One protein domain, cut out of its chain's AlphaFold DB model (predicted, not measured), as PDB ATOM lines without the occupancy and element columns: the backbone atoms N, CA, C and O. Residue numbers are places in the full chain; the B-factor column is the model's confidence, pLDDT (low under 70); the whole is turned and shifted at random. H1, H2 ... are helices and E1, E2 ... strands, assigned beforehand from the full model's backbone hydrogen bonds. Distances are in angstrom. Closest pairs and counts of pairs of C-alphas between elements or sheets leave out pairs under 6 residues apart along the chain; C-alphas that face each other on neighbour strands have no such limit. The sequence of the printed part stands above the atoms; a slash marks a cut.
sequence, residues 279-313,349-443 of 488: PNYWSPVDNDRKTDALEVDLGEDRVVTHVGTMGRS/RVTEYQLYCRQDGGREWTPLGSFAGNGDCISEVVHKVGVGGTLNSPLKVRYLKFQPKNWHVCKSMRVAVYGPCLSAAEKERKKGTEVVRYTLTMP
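What this domain is: This is residues 279 to 313 and 349 to 443 of the 488 residues of the protein "Hypothetical protein" of Lotharella oceanica (UniProt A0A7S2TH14). Two antiparallel sheets form a sandwich, two sheets face to face: four twisted strands, E1, E6, E3 and E4 in that order, cover a smaller sheet of three, E5, E2 and E7. Beyond the sandwich, residues 423 to 429 stick out, of which 424 to 429 belong to the short helix H1, and the tail 431 to 443 folds back from there. The printed part has 130 residues, with seven named strands and one named helix in the order E1, E2, E3, E4, E5, E6, E7, H1. It is mostly strand, though under half of the residues are in named elements. The whole is compact, with a radius of gyration of the C-alphas of 15.0 A and spans of 45 by 32 by 31 A.

Where its parts are: After residues 279 to 293, which hold no named element, E1 covers residues 294 to 304 and is 16.7 A long; its C-alpha 294 is at (108.156, 140.602, 96.304). E1 bends by 114 degrees at residue 301. E2 covers residues 306 to 310. E3, residues 349 to 358, is 25.0 A long and bends by 76 degrees at residue 352. E4 covers residues 366 to 372, 18.5 A, and E5 residues 381 to 384. E6, residues 395 to 408, is 29.3 A long and bends by 99 degrees at residue 398. E7 covers residues 414 to 418. H1 covers residues 424 to 430, 9.8 A, ending with C-alpha 430 at (106.752, 114.615, 95.341).

How they stand to each other: The larger sheet is twisted, with edge strands E1 and E4. E1 and E6 have N 296 and O 400 within hydrogen-bond range at 2.8 A. E6 and E3 have N 401 and O 356 at 2.9 A. E3 and E4 form a hairpin, with N 355 and O 369 at 3.0 A. In the other sheet, E5 and E2 have N 383 and O 307 at 2.8 A, and E2 and E7 have N 308 and O 416 at 2.8 A. The strands of the two sheets stand at 24 degrees. Between the sheets, the closest C-alphas of E1 and E7 are those of Val 304 and Tyr 418, 5.7 A apart. H1 is not on either sheet; every O i to N i+4 pair in it is within hydrogen-bond range.

The domain as a whole: The C-alphas farthest apart, of Asp 288 and Ala 425, are 46.4 A apart. Residues 314 to 348 are not printed; C-alphas 313 and 349 are 9.3 A apart across this cut, which falls between E2 and E3. Of the links printed whole, none is long. The mean pLDDT of the printed part is 88.0; residues 430 to 443 are under 70.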
ATOM      1  N   PRO A 279     102.494 140.255  82.284       74.06
ATOM      2  CA  PRO A 279     103.841 140.794  82.349       74.06
ATOM      3  C   PRO A 279     104.784 139.757  82.966       74.06
ATOM      4  O   PRO A 279     104.502 139.204  84.026       74.06
ATOM      5  N   ASN A 280     105.917 139.502  82.308       86.88
ATOM      6  CA  ASN A 280     106.930 138.541  82.759       86.88
ATOM      7  C   ASN A 280     107.778 139.070  83.933       86.88
ATOM      8  O   ASN A 280     108.909 138.633  84.105       86.88
ATOM      9  N   TYR A 281     107.291 140.044  84.699       93.25
ATOM     10  CA  TYR A 281     108.012 140.723  85.774       93.25
ATOM     11  C   TYR A 281     107.030 141.177  86.855       93.25
ATOM     12  O   TYR A 281     105.830 141.319  86.609       93.25
ATOM     13  N   TRP A 282     107.546 141.417  88.055       96.00
ATOM     14  CA  TRP A 282     106.812 142.084  89.119       96.00
ATOM     15  C   TRP A 282     107.171 143.566  89.153       96.00
ATOM     16  O   TRP A 282     108.334 143.931  88.981       96.00
ATOM     17  N   SER A 283     106.165 144.399  89.397       95.50
ATOM     18  CA  SER A 283     106.328 145.804  89.748       95.50
ATOM     19  C   SER A 283     105.183 146.211  90.678       95.50
ATOM     20  O   SER A 283     104.059 145.725  90.484       95.50
ATOM     21  N   PRO A 284     105.435 147.023  91.719       95.88
ATOM     22  CA  PRO A 284     104.375 147.537  92.567       95.88
ATOM     23  C   PRO A 284     103.509 148.541  91.799       95.88
ATOM     24  O   PRO A 284     103.847 148.999  90.713       95.88
ATOM     25  N   VAL A 285     102.355 148.872  92.376       93.00
ATOM     26  CA  VAL A 285     101.433 149.865  91.798       93.00
ATOM     27  C   VAL A 285     102.046 151.271  91.812       93.00
ATOM     28  O   VAL A 285     101.729 152.086  90.955       93.00
ATOM     29  N   ASP A 286     102.915 151.540  92.786       93.62
ATOM     30  CA  ASP A 286     103.509 152.840  93.070       93.62
ATOM     31  C   ASP A 286     104.994 152.649  93.424       93.62
ATOM     32  O   ASP A 286     105.351 151.690  94.107       93.62
ATOM     33  N   ASN A 287     105.863 153.548  92.962       94.56
ATOM     34  CA  ASN A 287     107.293 153.505  93.256       94.56
ATOM     35  C   ASN A 287     107.647 154.195  94.584       94.56
ATOM     36  O   ASN A 287     108.725 153.941  95.121       94.56
ATOM     37  N   ASP A 288     106.762 154.979  95.194       94.62
ATOM     38  CA  ASP A 288     107.124 155.793  96.365       94.62
ATOM     39  C   ASP A 288     107.095 155.006  97.688       94.62
ATOM     40  O   ASP A 288     107.718 155.380  98.690       94.62
ATOM     41  N   ARG A 289     106.422 153.849  97.715       94.88
ATOM     42  CA  ARG A 289     106.254 153.060  98.943       94.88
ATOM     43  C   ARG A 289     107.516 152.276  99.306       94.88
ATOM     44  O   ARG A 289     107.847 151.249  98.721       94.88
ATOM     45  N   LYS A 290     108.204 152.684 100.371       94.50
ATOM     46  CA  LYS A 290     109.402 151.977 100.877       94.50
ATOM     47  C   LYS A 290     109.129 150.543 101.356       94.50
ATOM     48  O   LYS A 290     110.065 149.772 101.543       94.50
ATOM     49  N   THR A 291     107.869 150.184 101.596       95.69
ATOM     50  CA  THR A 291     107.448 148.870 102.104       95.69
ATOM     51  C   THR A 291     107.122 147.854 101.012       95.69
ATOM     52  O   THR A 291     106.852 146.701 101.351       95.69
ATOM     53  N   ASP A 292     107.156 148.245  99.734       97.12
ATOM     54  CA  ASP A 292     106.906 147.316  98.632       97.12
ATOM     55  C   ASP A 292     107.928 146.185  98.638       97.12
ATOM     56  O   ASP A 292     109.127 146.408  98.805       97.12
ATOM     57  N   ALA A 293     107.450 144.962  98.433       97.50
ATOM     58  CA  ALA A 293     108.309 143.799  98.362       97.50
ATOM     59  C   ALA A 293     107.670 142.679  97.542       97.50
ATOM     60  O   ALA A 293     106.445 142.533  97.509       97.50
ATOM     61  N   LEU A 294     108.525 141.858  96.940       97.12
ATOM     62  CA  LEU A 294     108.156 140.602  96.304       97.12
ATOM     63  C   LEU A 294     108.449 139.446  97.265       97.12
ATOM     64  O   LEU A 294     109.598 139.222  97.645       97.12
ATOM     65  N   GLU A 295     107.410 138.709  97.652       97.31
ATOM     66  CA  GLU A 295     107.513 137.532  98.518       97.31
ATOM     67  C   GLU A 295     107.438 136.243  97.684       97.31
ATOM     68  O   GLU A 295     106.610 136.106  96.782       97.31
ATOM     69  N   VAL A 296     108.323 135.292  97.981       96.50
ATOM     70  CA  VAL A 296     108.436 133.994  97.309       96.50
ATOM     71  C   VAL A 296     108.290 132.894  98.357       96.50
ATOM     72  O   VAL A 296     109.120 132.797  99.257       96.50
ATOM     73  N   ASP A 297     107.242 132.071  98.241       96.12
ATOM     74  CA  ASP A 297     107.045 130.851  99.041       96.12
ATOM     75  C   ASP A 297     107.562 129.642  98.251       96.12
ATOM     76  O   ASP A 297     107.085 129.345  97.153       96.12
ATOM     77  N   LEU A 298     108.550 128.950  98.811       94.56
ATOM     78  CA  LEU A 298     109.165 127.755  98.230       94.56
ATOM     79  C   LEU A 298     108.351 126.476  98.510       94.56
ATOM     80  O   LEU A 298     108.730 125.394  98.052       94.56
ATOM     81  N   GLY A 299     107.241 126.587  99.249       92.88
ATOM     82  CA  GLY A 299     106.320 125.507  99.611       92.88
ATOM     83  C   GLY A 299     106.724 124.743 100.875       92.88
ATOM     84  O   GLY A 299     105.863 124.362 101.661       92.88
ATOM     85  N   GLU A 300     108.025 124.580 101.103       92.44
ATOM     86  CA  GLU A 300     108.623 123.975 102.298       92.44
ATOM     87  C   GLU A 300     110.003 124.593 102.563       92.44
ATOM     88  O   GLU A 300     110.507 125.362 101.743       92.44
ATOM     89  N   ASP A 301     110.636 124.241 103.682       94.25
ATOM     90  CA  ASP A 301     112.015 124.648 103.950       94.25
ATOM     91  C   ASP A 301     112.983 124.024 102.932       94.25
ATOM     92  O   ASP A 301     113.214 122.811 102.914       94.25
ATOM     93  N   ARG A 302     113.589 124.868 102.097       94.94
ATOM     94  CA  ARG A 302     114.581 124.505 101.081       94.94
ATOM     95  C   ARG A 302     115.940 125.080 101.423       94.94
ATOM     96  O   ARG A 302     116.043 126.163 101.986       94.94
ATOM     97  N   VAL A 303     116.989 124.379 101.005       94.94
ATOM     98  CA  VAL A 303     118.325 124.969 100.952       94.94
ATOM     99  C   VAL A 303     118.393 125.901  99.746       94.94
ATOM    100  O   VAL A 303     118.164 125.475  98.616       94.94
ATOM    101  N   VAL A 304     118.718 127.160  99.997       95.62
ATOM    102  CA  VAL A 304     118.967 128.196  98.999       95.62
ATOM    103  C   VAL A 304     120.448 128.548  99.069       95.62
ATOM    104  O   VAL A 304     120.992 128.768 100.148       95.62
ATOM    105  N   THR A 305     121.115 128.567  97.921       95.12
ATOM    106  CA  THR A 305     122.540 128.911  97.820       95.12
ATOM    107  C   THR A 305     122.751 130.239  97.115       95.12
ATOM    108  O   THR A 305     123.676 130.967  97.465       95.12
ATOM    109  N   HIS A 306     121.890 130.571  96.148       96.00
ATOM    110  CA  HIS A 306     121.969 131.830  95.418       96.00
ATOM    111  C   HIS A 306     120.582 132.394  95.118       96.00
ATOM    112  O   HIS A 306     119.591 131.663  95.035       96.00
ATOM    113  N   VAL A 307     120.530 133.703  94.900       97.25
ATOM    114  CA  VAL A 307     119.370 134.398  94.340       97.25
ATOM    115  C   VAL A 307     119.812 135.202  93.126       97.25
ATOM    116  O   VAL A 307     120.888 135.791  93.141       97.25
ATOM    117  N   GLY A 308     119.000 135.197  92.078       97.81
ATOM    118  CA  GLY A 308     119.212 135.978  90.866       97.81
ATOM    119  C   GLY A 308     118.160 137.069  90.730       97.81
ATOM    120  O   GLY A 308     116.990 136.836  91.045       97.81
ATOM    121  N   THR A 309     118.550 138.245  90.248       98.06
ATOM    122  CA  THR A 309     117.621 139.313  89.862       98.06
ATOM    123  C   THR A 309     117.837 139.720  88.408       98.06
ATOM    124  O   THR A 309     118.960 139.708  87.906       98.06
ATOM    125  N   MET A 310     116.760 140.097  87.720       96.94
ATOM    126  CA  MET A 310     116.783 140.792  86.428       96.94
ATOM    127  C   MET A 310     115.773 141.941  86.454       96.94
ATOM    128  O   MET A 310     114.768 141.861  87.161       96.94
ATOM    129  N   GLY A 311     115.975 142.977  85.637       95.62
ATOM    130  CA  GLY A 311     114.963 144.018  85.430       95.62
ATOM    131  C   GLY A 311     113.776 143.547  84.585       95.62
ATOM    132  O   GLY A 311     113.608 142.357  84.289       95.62
ATOM    133  N   ARG A 312     112.928 144.486  84.166       92.75
ATOM    134  CA  ARG A 312     111.841 144.209  83.222       92.75
ATOM    135  C   ARG A 312     112.427 143.806  81.873       92.75
ATOM    136  O   ARG A 312     113.077 144.610  81.218       92.75
ATOM    137  N   SER A 313     112.148 142.579  81.431       81.62
ATOM    138  CA  SER A 313     112.492 142.183  80.066       81.62
ATOM    139  C   SER A 313     111.829 143.155  79.100       81.62
ATOM    140  O   SER A 313     110.616 143.384  79.178       81.62
ATOM    141  N   ARG A 349     114.476 148.700  86.278       96.44
ATOM    142  CA  ARG A 349     115.183 147.700  87.073       96.44
ATOM    143  C   ARG A 349     115.411 148.189  88.486       96.44
ATOM    144  O   ARG A 349     115.500 149.385  88.743       96.44
ATOM    145  N   VAL A 350     115.580 147.241  89.391       98.12
ATOM    146  CA  VAL A 350     116.032 147.506  90.754       98.12
ATOM    147  C   VAL A 350     117.558 147.489  90.778       98.12
ATOM    148  O   VAL A 350     118.164 146.533  90.302       98.12
ATOM    149  N   THR A 351     118.167 148.552  91.297       98.19
ATOM    150  CA  THR A 351     119.628 148.749  91.364       98.19
ATOM    151  C   THR A 351     120.194 148.422  92.744       98.19
ATOM    152  O   THR A 351     121.395 148.212  92.875       98.19
ATOM    153  N   GLU A 352     119.340 148.308  93.762       98.44
ATOM    154  CA  GLU A 352     119.693 147.838  95.104       98.44
ATOM    155  C   GLU A 352     118.458 147.242  95.787       98.44
ATOM    156  O   GLU A 352     117.349 147.779  95.669       98.44
ATOM    157  N   TYR A 353     118.628 146.153  96.535       98.44
ATOM    158  CA  TYR A 353     117.545 145.547  97.304       98.44
ATOM    159  C   TYR A 353     118.024 144.970  98.636       98.44
ATOM    160  O   TYR A 353     119.165 144.550  98.789       98.44
ATOM    161  N   GLN A 354     117.107 144.908  99.598       97.81
ATOM    162  CA  GLN A 354     117.291 144.181 100.846       97.81
ATOM    163  C   GLN A 354     116.610 142.821 100.737       97.81
ATOM    164  O   GLN A 354     115.449 142.731 100.317       97.81
ATOM    165  N   LEU A 355     117.313 141.770 101.152       97.56
ATOM    166  CA  LEU A 355     116.767 140.420 101.201       97.56
ATOM    167  C   LEU A 355     116.425 140.033 102.641       97.56
ATOM    168  O   LEU A 355     117.220 140.238 103.561       97.56
ATOM    169  N   TYR A 356     115.251 139.433 102.817       97.06
ATOM    170  CA  TYR A 356     114.832 138.807 104.067       97.06
ATOM    171  C   TYR A 356     114.454 137.354 103.822       97.06
ATOM    172  O   TYR A 356     113.997 136.988 102.735       97.06
ATOM    173  N   CYS A 357     114.575 136.541 104.862       96.69
ATOM    174  CA  CYS A 357     114.122 135.164 104.841       96.69
ATOM    175  C   CYS A 357     113.313 134.795 106.077       96.69
ATOM    176  O   CYS A 357     113.379 135.460 107.113       96.69
ATOM    177  N   ARG A 358     112.568 133.697 105.962       96.44
ATOM    178  CA  ARG A 358     111.828 133.099 107.070       96.44
ATOM    179  C   ARG A 358     111.696 131.590 106.863       96.44
ATOM    180  O   ARG A 358     111.364 131.138 105.765       96.44
ATOM    181  N   GLN A 359     111.962 130.822 107.913       95.56
ATOM    182  CA  GLN A 359     111.707 129.377 107.959       95.56
ATOM    183  C   GLN A 359     110.219 129.087 108.153       95.56
ATOM    184  O   GLN A 359     109.455 129.966 108.569       95.56
ATOM    185  N   ASP A 360     109.792 127.865 107.849       90.50
ATOM    186  CA  ASP A 360     108.420 127.453 108.114       90.50
ATOM    187  C   ASP A 360     108.098 127.480 109.617       90.50
ATOM    188  O   ASP A 360     108.921 127.141 110.463       90.50
ATOM    189  N   GLY A 361     106.908 127.968 109.967       88.56
ATOM    190  CA  GLY A 361     106.523 128.227 111.363       88.56
ATOM    191  C   GLY A 361     107.197 129.443 112.022       88.56
ATOM    192  O   GLY A 361     106.744 129.889 113.079       88.56
ATOM    193  N   GLY A 362     108.218 130.037 111.394       89.75
ATOM    194  CA  GLY A 362     108.811 131.297 111.835       89.75
ATOM    195  C   GLY A 362     107.817 132.454 111.709       89.75
ATOM    196  O   GLY A 362     107.117 132.584 110.703       89.75
ATOM    197  N   ARG A 363     107.743 133.316 112.729       92.62
ATOM    198  CA  ARG A 363     106.880 134.515 112.701       92.62
ATOM    199  C   ARG A 363     107.611 135.751 112.190       92.62
ATOM    200  O   ARG A 363     106.995 136.587 111.535       92.62
ATOM    201  N   GLU A 364     108.909 135.833 112.446       95.94
ATOM    202  CA  GLU A 364     109.721 137.015 112.166       95.94
ATOM    203  C   GLU A 364     110.541 136.862 110.887       95.94
ATOM    204  O   GLU A 364     110.960 135.766 110.516       95.94
ATOM    205  N   TRP A 365     110.743 137.981 110.197       96.56
ATOM    206  CA  TRP A 365     111.608 138.059 109.028       96.56
ATOM    207  C   TRP A 365     113.037 138.353 109.473       96.56
ATOM    208  O   TRP A 365     113.289 139.382 110.097       96.56
ATOM    209  N   THR A 366     113.976 137.490 109.101       95.38
ATOM    210  CA  THR A 366     115.403 137.696 109.370       95.38
ATOM    211  C   THR A 366     116.050 138.387 108.167       95.38
ATOM    212  O   THR A 366     115.942 137.869 107.050       95.38
ATOM    213  N   PRO A 367     116.699 139.555 108.335       96.00
ATOM    214  CA  PRO A 367     117.419 140.203 107.247       96.00
ATOM    215  C   PRO A 367     118.677 139.405 106.889       96.00
ATOM    216  O   PRO A 367     119.430 138.997 107.770       96.00
ATOM    217  N   LEU A 368     118.913 139.205 105.593       95.12
ATOM    218  CA  LEU A 368     120.129 138.565 105.077       95.12
ATOM    219  C   LEU A 368     121.189 139.576 104.632       95.12
ATOM    220  O   LEU A 368     122.371 139.254 104.649       95.12
ATOM    221  N   GLY A 369     120.773 140.783 104.244       94.88
ATOM    222  CA  GLY A 369     121.671 141.866 103.843       94.88
ATOM    223  C   GLY A 369     121.104 142.735 102.722       94.88
ATOM    224  O   GLY A 369     120.038 142.435 102.167       94.88
ATOM    225  N   SER A 370     121.831 143.811 102.418       96.88
ATOM    226  CA  SER A 370     121.652 144.616 101.207       96.88
ATOM    227  C   SER A 370     122.498 144.038 100.081       96.88
ATOM    228  O   SER A 370     123.653 143.671 100.291       96.88
ATOM    229  N   PHE A 371     121.925 143.981  98.887       97.44
ATOM    230  CA  PHE A 371     122.552 143.435  97.694       97.44
ATOM    231  C   PHE A 371     122.465 144.453  96.560       97.44
ATOM    232  O   PHE A 371     121.435 145.110  96.370       97.44
ATOM    233  N   ALA A 372     123.545 144.555  95.785       98.31
ATOM    234  CA  ALA A 372     123.542 145.314  94.544       98.31
ATOM    235  C   ALA A 372     122.563 144.667  93.551       98.31
ATOM    236  O   ALA A 372     122.562 143.454  93.360       98.31
ATOM    237  N   GLY A 373     121.702 145.471  92.944       97.62
ATOM    238  CA  GLY A 373     120.756 145.023  91.932       97.62
ATOM    239  C   GLY A 373     121.386 144.963  90.543       97.62
ATOM    240  O   GLY A 373     122.568 144.676  90.371       97.62
ATOM    241  N   ASN A 374     120.572 145.236  89.531       97.94
ATOM    242  CA  ASN A 374     120.939 145.081  88.135       97.94
ATOM    243  C   ASN A 374     121.558 146.348  87.526       97.94
ATOM    244  O   ASN A 374     121.048 147.456  87.706       97.94
ATOM    245  N   GLY A 375     122.611 146.162  86.724       96.81
ATOM    246  CA  GLY A 375     123.216 147.218  85.904       96.81
ATOM    247  C   GLY A 375     122.400 147.566  84.656       96.81
ATOM    248  O   GLY A 375     122.417 148.716  84.229       96.81
ATOM    249  N   ASP A 376     121.616 146.614  84.143       94.44
ATOM    250  CA  ASP A 376     120.711 146.749  82.995       94.44
ATOM    251  C   ASP A 376     119.459 145.857  83.180       94.44
ATOM    252  O   ASP A 376     119.387 145.047  84.105       94.44
ATOM    253  N   CYS A 377     118.416 146.013  82.364       93.31
ATOM    254  CA  CYS A 377     117.167 145.254  82.538       93.31
ATOM    255  C   CYS A 377     117.170 143.806  81.992       93.31
ATOM    256  O   CYS A 377     116.177 143.080  82.169       93.31
ATOM    257  N   ILE A 378     118.255 143.364  81.348       91.12
ATOM    258  CA  ILE A 378     118.342 142.091  80.621       91.12
ATOM    259  C   ILE A 378     119.214 141.078  81.367       91.12
ATOM    260  O   ILE A 378     118.792 139.928  81.513       91.12
ATOM    261  N   SER A 379     120.398 141.492  81.817       94.12
ATOM    262  CA  SER A 379     121.386 140.649  82.481       94.12
ATOM    263  C   SER A 379     120.896 140.168  83.843       94.12
ATOM    264  O   SER A 379     120.192 140.872  84.573       94.12
ATOM    265  N   GLU A 380     121.259 138.932  84.178       97.00
ATOM    266  CA  GLU A 380     121.046 138.391  85.513       97.00
ATOM    267  C   GLU A 380     122.196 138.777  86.426       97.00
ATOM    268  O   GLU A 380     123.359 138.574  86.080       97.00
ATOM    269  N   VAL A 381     121.866 139.267  87.616       97.56
ATOM    270  CA  VAL A 381     122.835 139.436  88.697       97.56
ATOM    271  C   VAL A 381     122.536 138.386  89.753       97.56
ATOM    272  O   VAL A 381     121.425 138.336  90.278       97.56
ATOM    273  N   VAL A 382     123.521 137.534  90.036       97.56
ATOM    274  CA  VAL A 382     123.392 136.402  90.959       97.56
ATOM    275  C   VAL A 382     124.238 136.646  92.201       97.56
ATOM    276  O   VAL A 382     125.435 136.903  92.105       97.56
ATOM    277  N   HIS A 383     123.620 136.507  93.370       96.25
ATOM    278  CA  HIS A 383     124.264 136.664  94.671       96.25
ATOM    279  C   HIS A 383     124.241 135.362  95.449       96.25
ATOM    280  O   HIS A 383     123.199 134.711  95.551       96.25
ATOM    281  N   LYS A 384     125.381 135.006  96.043       95.12
ATOM    282  CA  LYS A 384     125.469 133.904  97.002       95.12
ATOM    283  C   LYS A 384     124.841 134.339  98.328       95.12
ATOM    284  O   LYS A 384     125.094 135.444  98.802       95.12
ATOM    285  N   VAL A 385     124.022 133.475  98.921       95.31
ATOM    286  CA  VAL A 385     123.326 133.746 100.187       95.31
ATOM    287  C   VAL A 385     123.718 132.724 101.250       95.31
ATOM    288  O   VAL A 385     123.939 131.553 100.946       95.31
ATOM    289  N   GLY A 386     123.797 133.173 102.502       92.75
ATOM    290  CA  GLY A 386     124.149 132.342 103.651       92.75
ATOM    291  C   GLY A 386     123.627 132.928 104.961       92.75
ATOM    292  O   GLY A 386     123.214 134.088 105.021       92.75
ATOM    293  N   VAL A 387     123.599 132.110 106.013       85.06
ATOM    294  CA  VAL A 387     123.092 132.519 107.333       85.06
ATOM    295  C   VAL A 387     124.058 133.510 107.988       85.06
ATOM    296  O   VAL A 387     125.256 133.251 108.067       85.06
ATOM    297  N   GLY A 388     123.536 134.645 108.469       78.81
ATOM    298  CA  GLY A 388     124.325 135.652 109.191       78.81
ATOM    299  C   GLY A 388     125.395 136.348 108.344       78.81
ATOM    300  O   GLY A 388     126.390 136.807 108.889       78.81
ATOM    301  N   GLY A 389     125.236 136.372 107.016       70.75
ATOM    302  CA  GLY A 389     126.249 136.895 106.091       70.75
ATOM    303  C   GLY A 389     127.411 135.930 105.825       70.75
ATOM    304  O   GLY A 389     128.240 136.190 104.956       70.75
ATOM    305  N   THR A 390     127.458 134.781 106.504       79.62
ATOM    306  CA  THR A 390     128.507 133.781 106.300       79.62
ATOM    307  C   THR A 390     128.203 132.947 105.060       79.62
ATOM    308  O   THR A 390     127.340 132.067 105.071       79.62
ATOM    309  N   LEU A 391     128.968 133.177 103.990       81.38
ATOM    310  CA  LEU A 391     128.828 132.506 102.688       81.38
ATOM    311  C   LEU A 391     129.043 130.981 102.718       81.38
ATOM    312  O   LEU A 391     128.797 130.312 101.714       81.38
ATOM    313  N   ASN A 392     129.522 130.429 103.833       83.19
ATOM    314  CA  ASN A 392     129.839 129.006 103.969       83.19
ATOM    315  C   ASN A 392     128.690 128.180 104.558       83.19
ATOM    316  O   ASN A 392     128.763 126.955 104.534       83.19
ATOM    317  N   SER A 393     127.629 128.819 105.064       87.50
ATOM    318  CA  SER A 393     126.494 128.101 105.646       87.50
ATOM    319  C   SER A 393     125.291 128.105 104.697       87.50
ATOM    320  O   SER A 393     124.799 129.189 104.365       87.50
ATOM    321  N   PRO A 394     124.801 126.933 104.248       87.00
ATOM    322  CA  PRO A 394     123.632 126.853 103.379       87.00
ATOM    323  C   PRO A 394     122.395 127.449 104.064       87.00
ATOM    324  O   PRO A 394     122.061 127.106 105.198       87.00
ATOM    325  N   LEU A 395     121.679 128.324 103.358       95.19
ATOM    326  CA  LEU A 395     120.491 128.985 103.886       95.19
ATOM    327  C   LEU A 395     119.273 128.058 103.766       95.19
ATOM    328  O   LEU A 395     118.739 127.881 102.675       95.19
ATOM    329  N   LYS A 396     118.803 127.478 104.874       95.31
ATOM    330  CA  LYS A 396     117.576 126.660 104.893       95.31
ATOM    331  C   LYS A 396     116.351 127.510 105.243       95.31
ATOM    332  O   LYS A 396     116.223 127.927 106.394       95.31
ATOM    333  N   VAL A 397     115.483 127.781 104.264       95.94
ATOM    334  CA  VAL A 397     114.352 128.727 104.367       95.94
ATOM    335  C   VAL A 397     113.159 128.301 103.509       95.94
ATOM    336  O   VAL A 397     113.335 127.637 102.490       95.94
ATOM    337  N   ARG A 398     111.949 128.735 103.877       96.00
ATOM    338  CA  ARG A 398     110.731 128.545 103.073       96.00
ATOM    339  C   ARG A 398     110.306 129.811 102.344       96.00
ATOM    340  O   ARG A 398     109.888 129.742 101.192       96.00
ATOM    341  N   TYR A 399     110.409 130.963 103.001       97.06
ATOM    342  CA  TYR A 399     109.990 132.239 102.436       97.06
ATOM    343  C   TYR A 399     111.193 133.149 102.203       97.06
ATOM    344  O   TYR A 399     112.040 133.310 103.084       97.06
ATOM    345  N   LEU A 400     111.223 133.789 101.038       97.56
ATOM    346  CA  LEU A 400     112.147 134.870 100.698       97.56
ATOM    347  C   LEU A 400     111.356 136.142 100.407       97.56
ATOM    348  O   LEU A 400     110.263 136.083  99.846       97.56
ATOM    349  N   LYS A 401     111.911 137.295 100.771       97.75
ATOM    350  CA  LYS A 401     111.299 138.602 100.532       97.75
ATOM    351  C   LYS A 401     112.331 139.574  99.980       97.75
ATOM    352  O   LYS A 401     113.294 139.913 100.665       97.75
ATOM    353  N   PHE A 402     112.098 140.020  98.752       98.25
ATOM    354  CA  PHE A 402     112.916 140.988  98.030       98.25
ATOM    355  C   PHE A 402     112.292 142.370  98.196       98.25
ATOM    356  O   PHE A 402     111.207 142.623  97.671       98.25
ATOM    357  N   GLN A 403     112.950 143.256  98.939       98.12
ATOM    358  CA  GLN A 403     112.491 144.628  99.149       98.12
ATOM    359  C   GLN A 403     113.390 145.592  98.363       98.12
ATOM    360  O   GLN A 403     114.527 145.821  98.788       98.12
ATOM    361  N   PRO A 404     112.919 146.177  97.246       98.31
ATOM    362  CA  PRO A 404     113.677 147.185  96.511       98.31
ATOM    363  C   PRO A 404     114.051 148.365  97.414       98.31
ATOM    364  O   PRO A 404     113.205 148.890  98.142       98.31
ATOM    365  N   LYS A 405     115.317 148.783  97.363       98.12
ATOM    366  CA  LYS A 405     115.835 149.964  98.072       98.12
ATOM    367  C   LYS A 405     116.155 151.099  97.110       98.12
ATOM    368  O   LYS A 405     115.846 152.242  97.428       98.12
ATOM    369  N   ASN A 406     116.672 150.765  95.929       98.06
ATOM    370  CA  ASN A 406     116.960 151.711  94.858       98.06
ATOM    371  C   ASN A 406     116.577 151.116  93.492       98.06
ATOM    372  O   ASN A 406     116.562 149.892  93.321       98.06
ATOM    373  N   TRP A 407     116.214 151.957  92.526       98.00
ATOM    374  CA  TRP A 407     115.758 151.527  91.203       98.00
ATOM    375  C   TRP A 407     116.005 152.589  90.133       98.00
ATOM    376  O   TRP A 407     116.170 153.771  90.419       98.00
ATOM    377  N   HIS A 408     115.991 152.152  88.877       96.00
ATOM    378  CA  HIS A 408     116.026 153.005  87.699       96.00
ATOM    379  C   HIS A 408     114.654 152.970  87.017       96.00
ATOM    380  O   HIS A 408     114.156 151.894  86.679       96.00
ATOM    381  N   VAL A 409     114.043 154.144  86.825       94.81
ATOM    382  CA  VAL A 409     112.679 154.365  86.298       94.81
ATOM    383  C   VAL A 409     111.569 153.793  87.194       94.81
ATOM    384  O   VAL A 409     110.803 154.566  87.763       94.81
ATOM    385  N   CYS A 410     111.501 152.471  87.375       95.69
ATOM    386  CA  CYS A 410     110.486 151.786  88.183       95.69
ATOM    387  C   CYS A 410     111.077 150.605  88.965       95.69
ATOM    388  O   CYS A 410     112.049 149.979  88.531       95.69
ATOM    389  N   LYS A 411     110.427 150.235  90.076       97.19
ATOM    390  CA  LYS A 411     110.711 149.005  90.830       97.19
ATOM    391  C   LYS A 411     110.251 147.777  90.045       97.19
ATOM    392  O   LYS A 411     109.225 147.181  90.355       97.19
ATOM    393  N   SER A 412     110.991 147.400  89.014       96.25
ATOM    394  CA  SER A 412     110.675 146.233  88.192       96.25
ATOM    395  C   SER A 412     111.712 145.139  88.408       96.25
ATOM    396  O   SER A 412     112.910 145.379  88.257       96.25
ATOM    397  N   MET A 413     111.261 143.934  88.762       96.69
ATOM    398  CA  MET A 413     112.152 142.792  88.979       96.69
ATOM    399  C   MET A 413     111.555 141.460  88.521       96.69
ATOM    400  O   MET A 413     110.358 141.191  88.633       96.69
ATOM    401  N   ARG A 414     112.444 140.606  88.030       97.00
ATOM    402  CA  ARG A 414     112.296 139.158  87.906       97.00
ATOM    403  C   ARG A 414     113.288 138.535  88.871       97.00
ATOM    404  O   ARG A 414     114.396 139.049  89.008       97.00
ATOM    405  N   VAL A 415     112.894 137.456  89.531       97.50
ATOM    406  CA  VAL A 415     113.741 136.797  90.526       97.50
ATOM    407  C   VAL A 415     113.889 135.318  90.212       97.50
ATOM    408  O   VAL A 415     112.924 134.659  89.820       97.50
ATOM    409  N   ALA A 416     115.095 134.807  90.412       97.25
ATOM    410  CA  ALA A 416     115.421 133.392  90.390       97.25
ATOM    411  C   ALA A 416     115.945 132.984  91.771       97.25
ATOM    412  O   ALA A 416     116.608 133.759  92.459       97.25
ATOM    413  N   VAL A 417     115.625 131.766  92.201       96.56
ATOM    414  CA  VAL A 417     116.088 131.211  93.476       96.56
ATOM    415  C   VAL A 417     116.766 129.887  93.173       96.56
ATOM    416  O   VAL A 417     116.151 129.000  92.581       96.56
ATOM    417  N   TYR A 418     118.027 129.767  93.575       95.75
ATOM    418  CA  TYR A 418     118.883 128.629  93.274       95.75
ATOM    419  C   TYR A 418     119.218 127.856  94.545       95.75
ATOM    420  O   TYR A 418     119.470 128.432  95.605       95.75
ATOM    421  N   GLY A 419     119.266 126.535  94.428       94.50
ATOM    422  CA  GLY A 419     119.604 125.621  95.510       94.50
ATOM    423  C   GLY A 419     119.935 124.233  94.962       94.50
ATOM    424  O   GLY A 419     119.787 123.998  93.758       94.50
ATOM    425  N   PRO A 420     120.402 123.303  95.813       92.44
ATOM    426  CA  PRO A 420     120.606 121.923  95.407       92.44
ATOM    427  C   PRO A 420     119.313 121.332  94.837       92.44
ATOM    428  O   PRO A 420     118.213 121.550  95.353       92.44
ATOM    429  N   CYS A 421     119.456 120.567  93.756       80.31
ATOM    430  CA  CYS A 421     118.353 119.790  93.221       80.31
ATOM    431  C   CYS A 421     117.833 118.833  94.291       80.31
ATOM    432  O   CYS A 421     118.616 118.176  94.974       80.31
ATOM    433  N   LEU A 422     116.511 118.676  94.344       78.19
ATOM    434  CA  LEU A 422     115.907 117.573  95.075       78.19
ATOM    435  C   LEU A 422     116.542 116.248  94.652       78.19
ATOM    436  O   LEU A 422     116.710 115.994  93.446       78.19
ATOM    437  N   SER A 423     116.859 115.408  95.633       79.56
ATOM    438  CA  SER A 423     117.310 114.046  95.369       79.56
ATOM    439  C   SER A 423     116.253 113.295  94.549       79.56
ATOM    440  O   SER A 423     115.063 113.618  94.579       79.56
ATOM    441  N   ALA A 424     116.668 112.281  93.784       74.12
ATOM    442  CA  ALA A 424     115.733 111.481  92.989       74.12
ATOM    443  C   ALA A 424     114.624 110.859  93.862       74.12
ATOM    444  O   ALA A 424     113.463 110.853  93.463       74.12
ATOM    445  N   ALA A 425     114.965 110.432  95.083       71.56
ATOM    446  CA  ALA A 425     114.012 109.912  96.060       71.56
ATOM    447  C   ALA A 425     112.977 110.968  96.493       71.56
ATOM    448  O   ALA A 425     111.780 110.683  96.539       71.56
ATOM    449  N   GLU A 426     113.403 112.208  96.749       74.94
ATOM    450  CA  GLU A 426     112.485 113.307  97.076       74.94
ATOM    451  C   GLU A 426     111.609 113.704  95.886       74.94
ATOM    452  O   GLU A 426     110.420 113.974  96.066       74.94
ATOM    453  N   LYS A 427     112.170 113.703  94.670       75.56
ATOM    454  CA  LYS A 427     111.420 113.945  93.428       75.56
ATOM    455  C   LYS A 427     110.330 112.894  93.219       75.56
ATOM    456  O   LYS A 427     109.204 113.260  92.892       75.56
ATOM    457  N   GLU A 428     110.636 111.615  93.441       74.06
ATOM    458  CA  GLU A 428     109.648 110.531  93.342       74.06
ATOM    459  C   GLU A 428     108.576 110.638  94.435       74.06
ATOM    460  O   GLU A 428     107.388 110.535  94.127       74.06
ATOM    461  N   ARG A 429     108.947 110.973  95.680       73.19
ATOM    462  CA  ARG A 429     107.969 111.216  96.758       73.19
ATOM    463  C   ARG A 429     107.016 112.377  96.434       73.19
ATOM    464  O   ARG A 429     105.859 112.358  96.848       73.19
ATOM    465  N   LYS A 430     107.490 113.381  95.686       65.12
ATOM    466  CA  LYS A 430     106.752 114.615  95.341       65.12
ATOM    467  C   LYS A 430     106.050 114.588  93.985       65.12
ATOM    468  O   LYS A 430     105.311 115.522  93.669       65.12
ATOM    469  N   LYS A 431     106.185 113.507  93.212       68.19
ATOM    470  CA  LYS A 431     105.506 113.318  91.916       68.19
ATOM    471  C   LYS A 431     103.971 113.342  92.017       68.19
ATOM    472  O   LYS A 431     103.298 113.380  90.992       68.19
ATOM    473  N   GLY A 432     103.431 113.349  93.240       54.59
ATOM    474  CA  GLY A 432     102.007 113.415  93.537       54.59
ATOM    475  C   GLY A 432     101.325 114.755  93.245       54.59
ATOM    476  O   GLY A 432     100.268 114.738  92.622       54.59
ATOM    477  N   THR A 433     101.841 115.912  93.695       52.16
ATOM    478  CA  THR A 433     100.944 117.093  93.780       52.16
ATOM    479  C   THR A 433     101.592 118.463  94.029       52.16
ATOM    480  O   THR A 433     100.907 119.358  94.516       52.16
ATOM    481  N   GLU A 434     102.875 118.700  93.748       48.88
ATOM    482  CA  GLU A 434     103.496 119.966  94.186       48.88
ATOM    483  C   GLU A 434     103.652 120.998  93.058       48.88
ATOM    484  O   GLU A 434     104.553 120.933  92.225       48.88
ATOM    485  N   VAL A 435     102.745 121.977  93.043       49.41
ATOM    486  CA  VAL A 435     102.898 123.228  92.291       49.41
ATOM    487  C   VAL A 435     103.539 124.245  93.232       49.41
ATOM    488  O   VAL A 435     102.938 124.583  94.251       49.41
ATOM    489  N   VAL A 436     104.726 124.757  92.894       48.72
ATOM    490  CA  VAL A 436     105.320 125.898  93.612       48.72
ATOM    491  C   VAL A 436     104.380 127.093  93.453       48.72
ATOM    492  O   VAL A 436     104.100 127.533  92.334       48.72
ATOM    493  N   ARG A 437     103.826 127.577  94.568       45.62
ATOM    494  CA  ARG A 437     102.829 128.651  94.581       45.62
ATOM    495  C   ARG A 437     103.497 129.964  94.969       45.62
ATOM    496  O   ARG A 437     103.808 130.193  96.128       45.62
ATOM    497  N   TYR A 438     103.625 130.867  94.005       46.47
ATOM    498  CA  TYR A 438     104.003 132.252  94.272       46.47
ATOM    499  C   TYR A 438     102.773 133.009  94.772       46.47
ATOM    500  O   TYR A 438     101.778 133.127  94.052       46.47
ATOM    501  N   THR A 439     102.820 133.506  96.006       41.84
ATOM    502  CA  THR A 439     101.786 134.408  96.520       41.84
ATOM    503  C   THR A 439     102.247 135.832  96.272       41.84
ATOM    504  O   THR A 439     103.092 136.358  96.985       41.84
ATOM    505  N   LEU A 440     101.693 136.464  95.240       40.59
ATOM    506  CA  LEU A 440     101.827 137.904  95.070       40.59
ATOM    507  C   LEU A 440     100.943 138.583  96.117       40.59
ATOM    508  O   LEU A 440      99.729 138.695  95.931       40.59
ATOM    509  N   THR A 441     101.540 139.016  97.224       37.44
ATOM    510  CA  THR A 441     100.851 139.820  98.236       37.44
ATOM    511  C   THR A 441     100.669 141.237  97.696       37.44
ATOM    512  O   THR A 441     101.385 142.165  98.054       37.44
ATOM    513  N   MET A 442      99.709 141.416  96.791       33.59
ATOM    514  CA  MET A 442      99.197 142.749  96.494       33.59
ATOM    515  C   MET A 442      98.405 143.197  97.729       33.59
ATOM    516  O   MET A 442      97.557 142.426  98.198       33.59
ATOM    517  N   PRO A 443      98.636 144.400  98.284       34.25
ATOM    518  CA  PRO A 443      97.709 144.963  99.252       34.25
ATOM    519  C   PRO A 443      96.306 144.872  98.650       34.25
ATOM    520  O   PRO A 443      96.107 145.255  97.496       34.25
TER     521      PRO A 443